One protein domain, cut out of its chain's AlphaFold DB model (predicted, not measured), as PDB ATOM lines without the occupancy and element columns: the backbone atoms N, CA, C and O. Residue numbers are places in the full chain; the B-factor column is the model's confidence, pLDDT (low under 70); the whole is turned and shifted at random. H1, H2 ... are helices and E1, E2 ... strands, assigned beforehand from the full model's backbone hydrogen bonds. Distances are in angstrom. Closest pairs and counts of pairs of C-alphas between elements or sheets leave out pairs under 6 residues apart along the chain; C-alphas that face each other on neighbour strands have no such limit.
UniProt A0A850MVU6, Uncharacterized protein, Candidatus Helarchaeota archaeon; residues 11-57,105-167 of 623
ATOM      1  N   ILE A  11     132.719 143.782 128.085       95.12
ATOM      2  CA  ILE A  11     133.505 143.578 129.298       95.12
ATOM      3  C   ILE A  11     134.594 142.537 129.061       95.12
ATOM      4  O   ILE A  11     134.474 141.666 128.197       95.12
ATOM      5  N   PHE A  12     135.661 142.663 129.833       93.12
ATOM      6  CA  PHE A  12     136.848 141.830 129.775       93.12
ATOM      7  C   PHE A  12     136.759 140.800 130.909       93.12
ATOM      8  O   PHE A  12     136.947 141.147 132.076       93.12
ATOM      9  N   LEU A  13     136.412 139.551 130.579       90.62
ATOM     10  CA  LEU A  13     136.472 138.418 131.510       90.62
ATOM     11  C   LEU A  13     137.806 137.677 131.342       90.62
ATOM     12  O   LEU A  13     138.339 137.669 130.231       90.62
ATOM     13  N   PRO A  14     138.334 137.001 132.380       84.31
ATOM     14  CA  PRO A  14     139.632 136.324 132.289       84.31
ATOM     15  C   PRO A  14     139.766 135.402 131.067       84.31
ATOM     16  O   PRO A  14     140.782 135.428 130.381       84.31
ATOM     17  N   HIS A  15     138.700 134.671 130.738       86.25
ATOM     18  CA  HIS A  15     138.691 133.695 129.653       86.25
ATOM     19  C   HIS A  15     138.286 134.256 128.285       86.25
ATOM     20  O   HIS A  15     138.693 133.672 127.289       86.25
ATOM     21  N   LYS A  16     137.526 135.363 128.207       90.81
ATOM     22  CA  LYS A  16     137.015 135.927 126.938       90.81
ATOM     23  C   LYS A  16     136.573 137.390 127.047       90.81
ATOM     24  O   LYS A  16     136.286 137.900 128.130       90.81
ATOM     25  N   ILE A  17     136.425 138.063 125.907       93.19
ATOM     26  CA  ILE A  17     135.789 139.389 125.817       93.19
ATOM     27  C   ILE A  17     134.337 139.220 125.370       93.19
ATOM     28  O   ILE A  17     134.074 138.657 124.310       93.19
ATOM     29  N   VAL A  18     133.382 139.751 126.139       93.75
ATOM     30  CA  VAL A  18     131.949 139.517 125.890       93.75
ATOM     31  C   VAL A  18     131.084 140.756 125.988       93.75
ATOM     32  O   VAL A  18     131.390 141.728 126.674       93.75
ATOM     33  N   CYS A  19     129.937 140.691 125.319       94.94
ATOM     34  CA  CYS A  19     128.830 141.593 125.583       94.94
ATOM     35  C   CYS A  19     128.008 141.060 126.756       94.94
ATOM     36  O   CYS A  19     127.359 140.025 126.623       94.94
ATOM     37  N   TYR A  20     127.968 141.801 127.864       92.44
ATOM     38  CA  TYR A  20     127.242 141.362 129.057       92.44
ATOM     39  C   TYR A  20     125.746 141.123 128.795       92.44
ATOM     40  O   TYR A  20     125.186 140.200 129.361       92.44
ATOM     41  N   LYS A  21     125.102 141.902 127.911       92.19
ATOM     42  CA  LYS A  21     123.680 141.702 127.583       92.19
ATOM     43  C   LYS A  21     123.420 140.473 126.724       92.19
ATOM     44  O   LYS A  21     122.363 139.887 126.840       92.19
ATOM     45  N   CYS A  22     124.330 140.135 125.811       93.81
ATOM     46  CA  CYS A  22     124.128 138.988 124.919       93.81
ATOM     47  C   CYS A  22     124.425 137.652 125.605       93.81
ATOM     48  O   CYS A  22     124.062 136.617 125.067       93.81
ATOM     49  N   GLU A  23     125.122 137.694 126.736       92.44
ATOM     50  CA  GLU A  23     125.507 136.532 127.542       92.44
ATOM     51  C   GLU A  23     124.760 136.521 128.888       92.44
ATOM     52  O   GLU A  23     125.171 135.826 129.809       92.44
ATOM     53  N   ASP A  24     123.720 137.355 129.032       91.12
ATOM     54  CA  ASP A  24     122.896 137.489 130.242       91.12
ATOM     55  C   ASP A  24     123.696 137.674 131.550       91.12
ATOM     56  O   ASP A  24     123.303 137.252 132.640       91.12
ATOM     57  N   ILE A  25     124.833 138.371 131.466       92.62
ATOM     58  CA  ILE A  25     125.694 138.674 132.609       92.62
ATOM     59  C   ILE A  25     125.108 139.855 133.384       92.62
ATOM     60  O   ILE A  25     125.043 140.990 132.903       92.62
ATOM     61  N   ASN A  26     124.749 139.597 134.640       93.00
ATOM     62  CA  ASN A  26     124.180 140.597 135.534       93.00
ATOM     63  C   ASN A  26     125.235 141.626 135.994       93.00
ATOM     64  O   ASN A  26     126.144 141.302 136.767       93.00
ATOM     65  N   ILE A  27     125.086 142.880 135.551       93.56
ATOM     66  CA  ILE A  27     125.860 144.035 136.030       93.56
ATOM     67  C   ILE A  27     125.131 144.691 137.206       93.56
ATOM     68  O   ILE A  27     123.990 145.133 137.082       93.56
ATOM     69  N   LEU A  28     125.823 144.837 138.336       94.50
ATOM     70  CA  LEU A  28     125.289 145.533 139.505       94.50
ATOM     71  C   LEU A  28     125.252 147.056 139.300       94.50
ATOM     72  O   LEU A  28     126.093 147.631 138.607       94.50
ATOM     73  N   ASP A  29     124.325 147.729 139.988       94.25
ATOM     74  CA  ASP A  29     124.200 149.192 139.954       94.25
ATOM     75  C   ASP A  29     125.484 149.889 140.442       94.25
ATOM     76  O   ASP A  29     125.817 149.902 141.635       94.25
ATOM     77  N   SER A  30     126.178 150.536 139.501       93.25
ATOM     78  CA  SER A  30     127.409 151.280 139.749       93.25
ATOM     79  C   SER A  30     127.246 152.364 140.817       93.25
ATOM     80  O   SER A  30     128.167 152.557 141.607       93.25
ATOM     81  N   LYS A  31     126.101 153.061 140.904       95.31
ATOM     82  CA  LYS A  31     125.897 154.120 141.911       95.31
ATOM     83  C   LYS A  31     125.903 153.536 143.323       95.31
ATOM     84  O   LYS A  31     126.591 154.059 144.204       95.31
ATOM     85  N   LYS A  32     125.187 152.426 143.523       96.31
ATOM     86  CA  LYS A  32     125.134 151.704 144.801       96.31
ATOM     87  C   LYS A  32     126.506 151.144 145.185       96.31
ATOM     88  O   LYS A  32     126.925 151.268 146.336       96.31
ATOM     89  N   GLU A  33     127.228 150.565 144.230       96.19
ATOM     90  CA  GLU A  33     128.559 149.992 144.466       96.19
ATOM     91  C   GLU A  33     129.636 151.059 144.740       96.19
ATOM     92  O   GLU A  33     130.504 150.847 145.593       96.19
ATOM     93  N   ILE A  34     129.548 152.237 144.109       96.62
ATOM     94  CA  ILE A  34     130.392 153.401 144.426       96.62
ATOM     95  C   ILE A  34     130.131 153.887 145.857       96.62
ATOM     96  O   ILE A  34     131.080 154.179 146.585       96.62
ATOM     97  N   LEU A  35     128.867 153.971 146.290       96.81
ATOM     98  CA  LEU A  35     128.526 154.437 147.639       96.81
ATOM     99  C   LEU A  35     129.118 153.521 148.724       96.81
ATOM    100  O   LEU A  35     129.716 154.012 149.682       96.81
ATOM    101  N   LYS A  36     129.030 152.197 148.537       96.00
ATOM    102  CA  LYS A  36     129.644 151.209 149.443       96.00
ATOM    103  C   LYS A  36     131.158 151.387 149.551       96.00
ATOM    104  O   LYS A  36     131.706 151.361 150.649       96.00
ATOM    105  N   ARG A  37     131.839 151.598 148.424       95.81
ATOM    106  CA  ARG A  37     133.291 151.830 148.381       95.81
ATOM    107  C   ARG A  37     133.692 153.139 149.057       95.81
ATOM    108  O   ARG A  37     134.630 153.149 149.847       95.81
ATOM    109  N   LYS A  38     132.933 154.220 148.851       94.94
ATOM    110  CA  LYS A  38     133.133 155.487 149.577       94.94
ATOM    111  C   LYS A  38     132.985 155.318 151.091       94.94
ATOM    112  O   LYS A  38     133.736 155.931 151.842       94.94
ATOM    113  N   PHE A  39     132.042 154.491 151.544       96.12
ATOM    114  CA  PHE A  39     131.910 154.165 152.966       96.12
ATOM    115  C   PHE A  39     133.137 153.406 153.493       96.12
ATOM    116  O   PHE A  39     133.659 153.765 154.544       96.12
ATOM    117  N   LYS A  40     133.656 152.427 152.735       95.25
ATOM    118  CA  LYS A  40     134.905 151.724 153.082       95.25
ATOM    119  C   LYS A  40     136.104 152.671 153.194       95.25
ATOM    120  O   LYS A  40     136.847 152.559 154.160       95.25
ATOM    121  N   ILE A  41     136.264 153.630 152.275       92.06
ATOM    122  CA  ILE A  41     137.326 154.652 152.367       92.06
ATOM    123  C   ILE A  41     137.211 155.449 153.668       92.06
ATOM    124  O   ILE A  41     138.190 155.559 154.399       92.06
ATOM    125  N   LYS A  42     136.011 155.932 154.012       91.75
ATOM    126  CA  LYS A  42     135.795 156.654 155.277       91.75
ATOM    127  C   LYS A  42     136.129 155.803 156.504       91.75
ATOM    128  O   LYS A  42     136.589 156.339 157.508       91.75
ATOM    129  N   GLN A  43     135.873 154.497 156.451       94.19
ATOM    130  CA  GLN A  43     136.240 153.581 157.530       94.19
ATOM    131  C   GLN A  43     137.763 153.424 157.631       94.19
ATOM    132  O   GLN A  43     138.311 153.574 158.718       94.19
ATOM    133  N   ILE A  44     138.446 153.232 156.498       92.56
ATOM    134  CA  ILE A  44     139.912 153.173 156.430       92.56
ATOM    135  C   ILE A  44     140.541 154.449 157.000       92.56
ATOM    136  O   ILE A  44     141.469 154.359 157.793       92.56
ATOM    137  N   GLU A  45     140.021 155.631 156.659       88.25
ATOM    138  CA  GLU A  45     140.510 156.912 157.191       88.25
ATOM    139  C   GLU A  45     140.391 156.992 158.724       88.25
ATOM    140  O   GLU A  45     141.312 157.462 159.396       88.25
ATOM    141  N   LYS A  46     139.287 156.495 159.300       90.25
ATOM    142  CA  LYS A  46     139.108 156.423 160.762       90.25
ATOM    143  C   LYS A  46     140.091 155.451 161.411       90.25
ATOM    144  O   LYS A  46     140.702 155.788 162.426       90.25
ATOM    145  N   ASP A  47     140.253 154.266 160.829       91.56
ATOM    146  CA  ASP A  47     141.164 153.242 161.343       91.56
ATOM    147  C   ASP A  47     142.624 153.701 161.243       91.56
ATOM    148  O   ASP A  47     143.406 153.492 162.171       91.56
ATOM    149  N   PHE A  48     142.969 154.421 160.174       90.00
ATOM    150  CA  PHE A  48     144.284 155.018 159.987       90.00
ATOM    151  C   PHE A  48     144.601 156.012 161.108       90.00
ATOM    152  O   PHE A  48     145.641 155.892 161.750       90.00
ATOM    153  N   LEU A  49     143.689 156.947 161.407       86.12
ATOM    154  CA  LEU A  49     143.862 157.911 162.504       86.12
ATOM    155  C   LEU A  49     144.028 157.217 163.860       86.12
ATOM    156  O   LEU A  49     144.890 157.605 164.648       86.12
ATOM    157  N   LYS A  50     143.234 156.172 164.118       87.06
ATOM    158  CA  LYS A  50     143.328 155.386 165.352       87.06
ATOM    159  C   LYS A  50     144.695 154.720 165.485       87.06
ATOM    160  O   LYS A  50     145.279 154.753 166.561       87.06
ATOM    161  N   ILE A  51     145.205 154.118 164.411       87.38
ATOM    162  CA  ILE A  51     146.483 153.398 164.424       87.38
ATOM    163  C   ILE A  51     147.677 154.359 164.466       87.38
ATOM    164  O   ILE A  51     148.666 154.061 165.134       87.38
ATOM    165  N   ASN A  52     147.577 155.519 163.811       83.62
ATOM    166  CA  ASN A  52     148.655 156.506 163.724       83.62
ATOM    167  C   ASN A  52     149.160 156.954 165.111       83.62
ATOM    168  O   ASN A  52     150.354 157.162 165.289       83.62
ATOM    169  N   GLY A  53     148.286 157.013 166.124       81.38
ATOM    170  CA  GLY A  53     148.666 157.339 167.508       81.38
ATOM    171  C   GLY A  53     149.542 156.296 168.226       81.38
ATOM    172  O   GLY A  53     150.030 156.569 169.323       81.38
ATOM    173  N   PHE A  54     149.748 155.112 167.637       83.38
ATOM    174  CA  PHE A  54     150.542 154.016 168.209       83.38
ATOM    175  C   PHE A  54     151.907 153.818 167.535       83.38
ATOM    176  O   PHE A  54     152.623 152.876 167.883       83.38
ATOM    177  N   VAL A  55     152.276 154.669 166.574       81.69
ATOM    178  CA  VAL A  55     153.545 154.567 165.842       81.69
ATOM    179  C   VAL A  55     154.442 155.755 166.186       81.69
ATOM    180  O   VAL A  55     153.968 156.882 166.305       81.69
ATOM    181  N   ASN A  56     155.749 155.519 166.345       83.88
ATOM    182  CA  ASN A  56     156.718 156.611 166.416       83.88
ATOM    183  C   ASN A  56     156.791 157.292 165.044       83.88
ATOM    184  O   ASN A  56     157.162 156.645 164.062       83.88
ATOM    185  N   TYR A  57     156.438 158.578 164.991       83.62
ATOM    186  CA  TYR A  57     156.385 159.339 163.745       83.62
ATOM    187  C   TYR A  57     157.730 159.348 163.009       83.62
ATOM    188  O   TYR A  57     157.760 158.961 161.848       83.62
ATOM    189  N   ILE A 105     151.520 158.495 172.876       52.69
ATOM    190  CA  ILE A 105     150.619 158.444 174.038       52.69
ATOM    191  C   ILE A 105     151.035 157.329 175.017       52.69
ATOM    192  O   ILE A 105     150.736 157.424 176.204       52.69
ATOM    193  N   LYS A 106     151.749 156.281 174.564       54.47
ATOM    194  CA  LYS A 106     152.249 155.162 175.397       54.47
ATOM    195  C   LYS A 106     153.504 154.521 174.791       54.47
ATOM    196  O   LYS A 106     153.620 154.462 173.572       54.47
ATOM    197  N   SER A 107     154.406 153.969 175.609       51.81
ATOM    198  CA  SER A 107     155.513 153.126 175.127       51.81
ATOM    199  C   SER A 107     154.955 151.825 174.534       51.81
ATOM    200  O   SER A 107     154.581 150.902 175.262       51.81
ATOM    201  N   VAL A 108     154.838 151.740 173.212       57.84
ATOM    202  CA  VAL A 108     154.265 150.563 172.549       57.84
ATOM    203  C   VAL A 108     155.388 149.603 172.150       57.84
ATOM    204  O   VAL A 108     156.173 149.913 171.262       57.84
ATOM    205  N   LYS A 109     155.440 148.403 172.745       56.25
ATOM    206  CA  LYS A 109     156.437 147.353 172.428       56.25
ATOM    207  C   LYS A 109     156.328 146.756 171.002       56.25
ATOM    208  O   LYS A 109     157.153 145.938 170.629       56.25
ATOM    209  N   ASN A 110     155.349 147.179 170.189       66.56
ATOM    210  CA  ASN A 110     154.957 146.546 168.914       66.56
ATOM    211  C   ASN A 110     154.894 147.517 167.708       66.56
ATOM    212  O   ASN A 110     154.023 147.385 166.845       66.56
ATOM    213  N   VAL A 111     155.796 148.502 167.622       67.69
ATOM    214  CA  VAL A 111     155.802 149.555 166.574       67.69
ATOM    215  C   VAL A 111     155.747 148.987 165.144       67.69
ATOM    216  O   VAL A 111     154.968 149.462 164.317       67.69
ATOM    217  N   GLY A 112     156.492 147.910 164.860       77.00
ATOM    218  CA  GLY A 112     156.532 147.289 163.529       77.00
ATOM    219  C   GLY A 112     155.222 146.621 163.082       77.00
ATOM    220  O   GLY A 112     154.997 146.454 161.883       77.00
ATOM    221  N   ILE A 113     154.338 146.245 164.013       83.56
ATOM    222  CA  ILE A 113     153.007 145.705 163.683       83.56
ATOM    223  C   ILE A 113     152.074 146.843 163.265       83.56
ATOM    224  O   ILE A 113     151.354 146.719 162.278       83.56
ATOM    225  N   TYR A 114     152.091 147.964 163.987       86.75
ATOM    226  CA  TYR A 114     151.228 149.105 163.675       86.75
ATOM    227  C   TYR A 114     151.640 149.809 162.379       86.75
ATOM    228  O   TYR A 114     150.764 150.171 161.599       86.75
ATOM    229  N   PHE A 115     152.944 149.909 162.092       89.00
ATOM    230  CA  PHE A 115     153.429 150.389 160.794       89.00
ATOM    231  C   PHE A 115     152.901 149.536 159.631       89.00
ATOM    232  O   PHE A 115     152.335 150.073 158.681       89.00
ATOM    233  N   ARG A 116     152.993 148.201 159.742       90.56
ATOM    234  CA  ARG A 116     152.434 147.276 158.739       90.56
ATOM    235  C   ARG A 116     150.930 147.471 158.547       90.56
ATOM    236  O   ARG A 116     150.482 147.587 157.413       90.56
ATOM    237  N   LYS A 117     150.168 147.630 159.634       92.81
ATOM    238  CA  LYS A 117     148.728 147.918 159.541       92.81
ATOM    239  C   LYS A 117     148.428 149.238 158.820       92.81
ATOM    240  O   LYS A 117     147.487 149.283 158.036       92.81
ATOM    241  N   LEU A 118     149.202 150.304 159.056       92.81
ATOM    242  CA  LEU A 118     149.036 151.565 158.315       92.81
ATOM    243  C   LEU A 118     149.320 151.384 156.820       92.81
ATOM    244  O   LEU A 118     148.593 151.928 155.985       92.81
ATOM    245  N   LEU A 119     150.345 150.603 156.478       94.50
ATOM    246  CA  LEU A 119     150.675 150.288 155.092       94.50
ATOM    247  C   LEU A 119     149.549 149.493 154.414       94.50
ATOM    248  O   LEU A 119     149.119 149.864 153.324       94.50
ATOM    249  N   ASP A 120     148.998 148.477 155.081       95.31
ATOM    250  CA  ASP A 120     147.869 147.691 154.565       95.31
ATOM    251  C   ASP A 120     146.615 148.551 154.353       95.31
ATOM    252  O   ASP A 120     145.953 148.461 153.317       95.31
ATOM    253  N   LEU A 121     146.320 149.461 155.287       95.50
ATOM    254  CA  LEU A 121     145.253 150.449 155.110       95.50
ATOM    255  C   LEU A 121     145.507 151.363 153.902       95.50
ATOM    256  O   LEU A 121     144.571 151.691 153.174       95.50
ATOM    257  N   SER A 122     146.763 151.743 153.662       94.38
ATOM    258  CA  SER A 122     147.155 152.599 152.536       94.38
ATOM    259  C   SER A 122     146.985 151.887 151.193       94.38
ATOM    260  O   SER A 122     146.425 152.468 150.260       94.38
ATOM    261  N   ARG A 123     147.387 150.611 151.109       95.19
ATOM    262  CA  ARG A 123     147.155 149.744 149.940       95.19
ATOM    263  C   ARG A 123     145.661 149.656 149.616       95.19
ATOM    264  O   ARG A 123     145.254 149.992 148.503       95.19
ATOM    265  N   ASN A 124     144.843 149.330 150.620       94.94
ATOM    266  CA  ASN A 124     143.390 149.222 150.473       94.94
ATOM    267  C   ASN A 124     142.747 150.550 150.039       94.94
ATOM    268  O   ASN A 124     141.833 150.565 149.213       94.94
ATOM    269  N   ALA A 125     143.218 151.682 150.575       93.00
ATOM    270  CA  ALA A 125     142.704 152.997 150.205       93.00
ATOM    271  C   ALA A 125     142.981 153.335 148.734       93.00
ATOM    272  O   ALA A 125     142.094 153.845 148.044       93.00
ATOM    273  N   ILE A 126     144.194 153.053 148.247       92.62
ATOM    274  CA  ILE A 126     144.576 153.279 146.848       92.62
ATOM    275  C   ILE A 126     143.741 152.407 145.909       92.62
ATOM    276  O   ILE A 126     143.188 152.931 144.940       92.62
ATOM    277  N   GLU A 127     143.598 151.118 146.221       93.75
ATOM    278  CA  GLU A 127     142.818 150.177 145.417       93.75
ATOM    279  C   GLU A 127     141.348 150.604 145.315       93.75
ATOM    280  O   GLU A 127     140.833 150.801 144.213       93.75
ATOM    281  N   ILE A 128     140.689 150.856 146.451       94.19
ATOM    282  CA  ILE A 128     139.271 151.235 146.474       94.19
ATOM    283  C   ILE A 128     139.044 152.586 145.780       94.19
ATOM    284  O   ILE A 128     138.049 152.757 145.068       94.19
ATOM    285  N   ASN A 129     139.948 153.561 145.943       92.12
ATOM    286  CA  ASN A 129     139.848 154.825 145.206       92.12
ATOM    287  C   ASN A 129     139.961 154.607 143.696       92.12
ATOM    288  O   ASN A 129     139.211 155.227 142.937       92.12
ATOM    289  N   ASN A 130     140.866 153.733 143.258       93.19
ATOM    290  CA  ASN A 130     141.006 153.391 141.850       93.19
ATOM    291  C   ASN A 130     139.719 152.744 141.309       93.19
ATOM    292  O   ASN A 130     139.192 153.199 140.295       93.19
ATOM    293  N   GLU A 131     139.145 151.777 142.035       94.62
ATOM    294  CA  GLU A 131     137.864 151.153 141.678       94.62
ATOM    295  C   GLU A 131     136.733 152.185 141.534       94.62
ATOM    296  O   GLU A 131     135.968 152.136 140.569       94.62
ATOM    297  N   ILE A 132     136.619 153.135 142.473       95.06
ATOM    298  CA  ILE A 132     135.603 154.199 142.420       95.06
ATOM    299  C   ILE A 132     135.737 154.995 141.120       95.06
ATOM    300  O   ILE A 132     134.735 155.212 140.435       95.06
ATOM    301  N   VAL A 133     136.956 155.408 140.765       94.25
ATOM    302  CA  VAL A 133     137.221 156.182 139.544       94.25
ATOM    303  C   VAL A 133     136.876 155.368 138.297       94.25
ATOM    304  O   VAL A 133     136.237 155.893 137.381       94.25
ATOM    305  N   CYS A 134     137.237 154.085 138.255       95.19
ATOM    306  CA  CYS A 134     136.901 153.213 137.131       95.19
ATOM    307  C   CYS A 134     135.385 153.051 136.957       95.19
ATOM    308  O   CYS A 134     134.881 153.196 135.842       95.19
ATOM    309  N   LEU A 135     134.649 152.810 138.048       96.31
ATOM    310  CA  LEU A 135     133.189 152.670 138.027       96.31
ATOM    311  C   LEU A 135     132.507 153.972 137.584       96.31
ATOM    312  O   LEU A 135     131.603 153.946 136.750       96.31
ATOM    313  N   GLN A 136     132.959 155.124 138.093       95.44
ATOM    314  CA  GLN A 136     132.422 156.438 137.716       95.44
ATOM    315  C   GLN A 136     132.569 156.718 136.217       95.44
ATOM    316  O   GLN A 136     131.657 157.260 135.595       95.44
ATOM    317  N   ASN A 137     133.696 156.311 135.632       94.38
ATOM    318  CA  ASN A 137     134.010 156.553 134.226       94.38
ATOM    319  C   ASN A 137     133.570 155.408 133.293       94.38
ATOM    320  O   ASN A 137     133.842 155.457 132.092       94.38
ATOM    321  N   LYS A 138     132.864 154.389 133.811       94.75
ATOM    322  CA  LYS A 138     132.467 153.172 133.073       94.75
ATOM    323  C   LYS A 138     133.660 152.421 132.452       94.75
ATOM    324  O   LYS A 138     133.500 151.738 131.440       94.75
ATOM    325  N   LEU A 139     134.847 152.564 133.042       94.88
ATOM    326  CA  LEU A 139     136.055 151.813 132.676       94.88
ATOM    327  C   LEU A 139     135.989 150.377 133.202       94.88
ATOM    328  O   LEU A 139     136.621 149.486 132.651       94.88
ATOM    329  N   ALA A 140     135.193 150.156 134.248       95.56
ATOM    330  CA  ALA A 140     134.933 148.849 134.825       95.56
ATOM    331  C   ALA A 140     133.488 148.743 135.326       95.56
ATOM    332  O   ALA A 140     132.793 149.752 135.485       95.56
ATOM    333  N   PHE A 141     133.064 147.514 135.598       95.88
ATOM    334  CA  PHE A 141     131.768 147.154 136.160       95.88
ATOM    335  C   PHE A 141     131.940 146.125 137.276       95.88
ATOM    336  O   PHE A 141     132.938 145.409 137.324       95.88
ATOM    337  N   ILE A 142     130.945 146.033 138.160       96.38
ATOM    338  CA  ILE A 142     130.817 144.888 139.063       96.38
ATOM    339  C   ILE A 142     129.818 143.924 138.440       96.38
ATOM    340  O   ILE A 142     128.652 144.280 138.268       96.38
ATOM    341  N   VAL A 143     130.278 142.725 138.114       94.56
ATOM    342  CA  VAL A 143     129.445 141.646 137.578       94.56
ATOM    343  C   VAL A 143     129.193 140.597 138.646       94.56
ATOM    344  O   VAL A 143     130.018 140.408 139.540       94.56
ATOM    345  N   ASN A 144     128.050 139.927 138.558       90.88
ATOM    346  CA  ASN A 144     127.770 138.732 139.340       90.88
ATOM    347  C   ASN A 144     127.985 137.496 138.457       90.88
ATOM    348  O   ASN A 144     127.193 137.249 137.550       90.88
ATOM    349  N   LEU A 145     129.059 136.751 138.715       86.25
ATOM    350  CA  LEU A 145     129.405 135.508 138.030       86.25
ATOM    351  C   LEU A 145     129.189 134.357 139.014       86.25
ATOM    352  O   LEU A 145     129.940 134.219 139.978       86.25
ATOM    353  N   ASN A 146     128.151 133.547 138.798       84.31
ATOM    354  CA  ASN A 146     127.833 132.378 139.631       84.31
ATOM    355  C   ASN A 146     127.727 132.692 141.141       84.31
ATOM    356  O   ASN A 146     128.218 131.943 141.978       84.31
ATOM    357  N   GLY A 147     127.130 133.835 141.498       84.75
ATOM    358  CA  GLY A 147     126.995 134.292 142.889       84.75
ATOM    359  C   GLY A 147     128.180 135.114 143.410       84.75
ATOM    360  O   GLY A 147     128.048 135.790 144.433       84.75
ATOM    361  N   ASN A 148     129.306 135.132 142.690       88.88
ATOM    362  CA  ASN A 148     130.498 135.885 143.060       88.88
ATOM    363  C   ASN A 148     130.540 137.250 142.374       88.88
ATOM    364  O   ASN A 148     130.363 137.383 141.164       88.88
ATOM    365  N   LYS A 149     130.817 138.293 143.162       92.44
ATOM    366  CA  LYS A 149     130.996 139.649 142.638       92.44
ATOM    367  C   LYS A 149     132.420 139.832 142.143       92.44
ATOM    368  O   LYS A 149     133.352 139.738 142.936       92.44
ATOM    369  N   SER A 150     132.570 140.197 140.880       92.69
ATOM    370  CA  SER A 150     133.873 140.451 140.269       92.69
ATOM    371  C   SER A 150     133.937 141.863 139.701       92.69
ATOM    372  O   SER A 150     132.997 142.331 139.059       92.69
ATOM    373  N   PHE A 151     135.052 142.551 139.946       93.38
ATOM    374  CA  PHE A 151     135.384 143.816 139.296       93.38
ATOM    375  C   PHE A 151     136.016 143.508 137.936       93.38
ATOM    376  O   PHE A 151     137.073 142.885 137.879       93.38
ATOM    377  N   VAL A 152     135.361 143.908 136.846       93.69
ATOM    378  CA  VAL A 152     135.788 143.590 135.474       93.69
ATOM    379  C   VAL A 152     135.916 144.855 134.642       93.69
ATOM    380  O   VAL A 152     135.046 145.728 134.683       93.69
ATOM    381  N   PHE A 153     136.999 144.968 133.880       94.38
ATOM    382  CA  PHE A 153     137.215 146.102 132.984       94.38
ATOM    383  C   PHE A 153     136.288 146.041 131.764       94.38
ATOM    384  O   PHE A 153     135.733 144.996 131.426       94.38
ATOM    385  N   SER A 154     136.099 147.182 131.112       94.62
ATOM    386  CA  SER A 154     135.290 147.317 129.904       94.62
ATOM    387  C   SER A 154     136.136 147.697 128.697       94.62
ATOM    388  O   SER A 154     137.277 148.127 128.835       94.62
ATOM    389  N   GLU A 155     135.547 147.652 127.502       93.81
ATOM    390  CA  GLU A 155     136.207 148.099 126.265       93.81
ATOM    391  C   GLU A 155     136.579 149.592 126.225       93.81
ATOM    392  O   GLU A 155     137.221 150.046 125.272       93.81
ATOM    393  N   LYS A 156     136.151 150.368 127.230       93.12
ATOM    394  CA  LYS A 156     136.603 151.748 127.441       93.12
ATOM    395  C   LYS A 156     137.964 151.827 128.119       93.12
ATOM    396  O   LYS A 156     138.532 152.914 128.155       93.12
ATOM    397  N   GLU A 157     138.462 150.716 128.645       92.44
ATOM    398  CA  GLU A 157     139.817 150.586 129.151       92.44
ATOM    399  C   GLU A 157     140.731 149.915 128.115       92.44
ATOM    400  O   GLU A 157     140.294 149.271 127.158       92.44
ATOM    401  N   HIS A 158     142.031 150.109 128.302       89.00
ATOM    402  CA  HIS A 158     143.088 149.436 127.570       89.00
ATOM    403  C   HIS A 158     143.059 147.915 127.806       89.00
ATOM    404  O   HIS A 158     142.817 147.436 128.921       89.00
ATOM    405  N   LEU A 159     143.343 147.147 126.753       85.44
ATOM    406  CA  LEU A 159     143.397 145.689 126.801       85.44
ATOM    407  C   LEU A 159     144.687 145.219 127.482       85.44
ATOM    408  O   LEU A 159     145.720 145.104 126.849       85.44
ATOM    409  N   HIS A 160     144.653 144.981 128.785       78.56
ATOM    410  CA  HIS A 160     145.854 144.752 129.599       78.56
ATOM    411  C   HIS A 160     146.238 143.276 129.766       78.56
ATOM    412  O   HIS A 160     147.166 142.983 130.512       78.56
ATOM    413  N   TYR A 161     145.518 142.367 129.114       79.12
ATOM    414  CA  TYR A 161     145.806 140.937 129.083       79.12
ATOM    415  C   TYR A 161     145.242 140.334 127.793       79.12
ATOM    416  O   TYR A 161     144.399 140.943 127.129       79.12
ATOM    417  N   VAL A 162     145.700 139.132 127.465       82.19
ATOM    418  CA  VAL A 162     145.135 138.294 126.405       82.19
ATOM    419  C   VAL A 162     144.212 137.258 127.070       82.19
ATOM    420  O   VAL A 162     144.610 136.650 128.063       82.19
ATOM    421  N   PRO A 163     142.961 137.091 126.613       84.81
ATOM    422  CA  PRO A 163     142.036 136.108 127.178       84.81
ATOM    423  C   PRO A 163     142.592 134.678 127.249       84.81
ATOM    424  O   PRO A 163     143.238 134.218 126.307       84.81
ATOM    425  N   GLU A 164     142.294 133.956 128.337       82.12
ATOM    426  CA  GLU A 164     142.785 132.582 128.555       82.12
ATOM    427  C   GLU A 164     142.384 131.631 127.432       82.12
ATOM    428  O   GLU A 164     143.158 130.751 127.096       82.12
ATOM    429  N   GLU A 165     141.234 131.823 126.777       83.75
ATOM    430  CA  GLU A 165     140.865 130.954 125.662       83.75
ATOM    431  C   GLU A 165     141.902 130.992 124.533       83.75
ATOM    432  O   GLU A 165     142.118 129.973 123.889       83.75
ATOM    433  N   ILE A 166     142.568 132.130 124.306       81.06
ATOM    434  CA  ILE A 166     143.618 132.317 123.291       81.06
ATOM    435  C   ILE A 166     144.937 131.673 123.747       81.06
ATOM    436  O   ILE A 166     145.733 131.240 122.913       81.06
ATOM    437  N   PHE A 167     145.134 131.565 125.062       69.25
ATOM    438  CA  PHE A 167     146.266 130.920 125.713       69.25
ATOM    439  C   PHE A 167     145.966 129.452 126.049       69.25
ATOM    440  O   PHE A 167     145.492 129.135 127.136       69.25
TER     441      PHE A 167
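Overview. This is residues 11 to 57 and 105 to 167 of the 623 residues of an uncharacterized protein of Candidatus Helarchaeota archaeon (UniProt A0A850MVU6). A small strand hairpin, E2 and E3, forms a head with E1 and loops at one end of two long helices, H1 and H2, side by side and running opposite ways as a long arm. The 110 printed residues hold E1, H1, H2, E2, E3 in chain order, class mixed; the antiparallel sheet is E2 - E3. The whole is loose, radius of gyration of the C-alphas 18.6 A, spanning 60 by 32 by 25 A.

Along the chain. Find E2, residues 140 to 145, from C-alpha 140 at (134.933, 148.849, 134.825), 14.8 A long; E3, 148 to 153, measures 15.8 A. H2, 111 to 136, measures 37.8 A; H1, 30 to 52, 32.5 A, ends at (148.655, 156.506, 163.724). E1, 17 to 19, measures 7.3 A.

Arrangement. In the hairpin, N 143 and O 150 are 2.9 A apart. H1 and H2 touch, closest C-alphas Ile 34 and Ile 132, 5.6 A, at a shallow tilt of 19 degrees. In both, every O i to N i+4 pair is within hydrogen-bond range. E1 and E2 are apart.

Size, cuts and confidence. Residues 58 to 104 are cut out, leaving 11.8 A between C-alphas 57 and 105. Of the links printed whole, none is long. Residues 105 to 111 and 167 have pLDDT under 70.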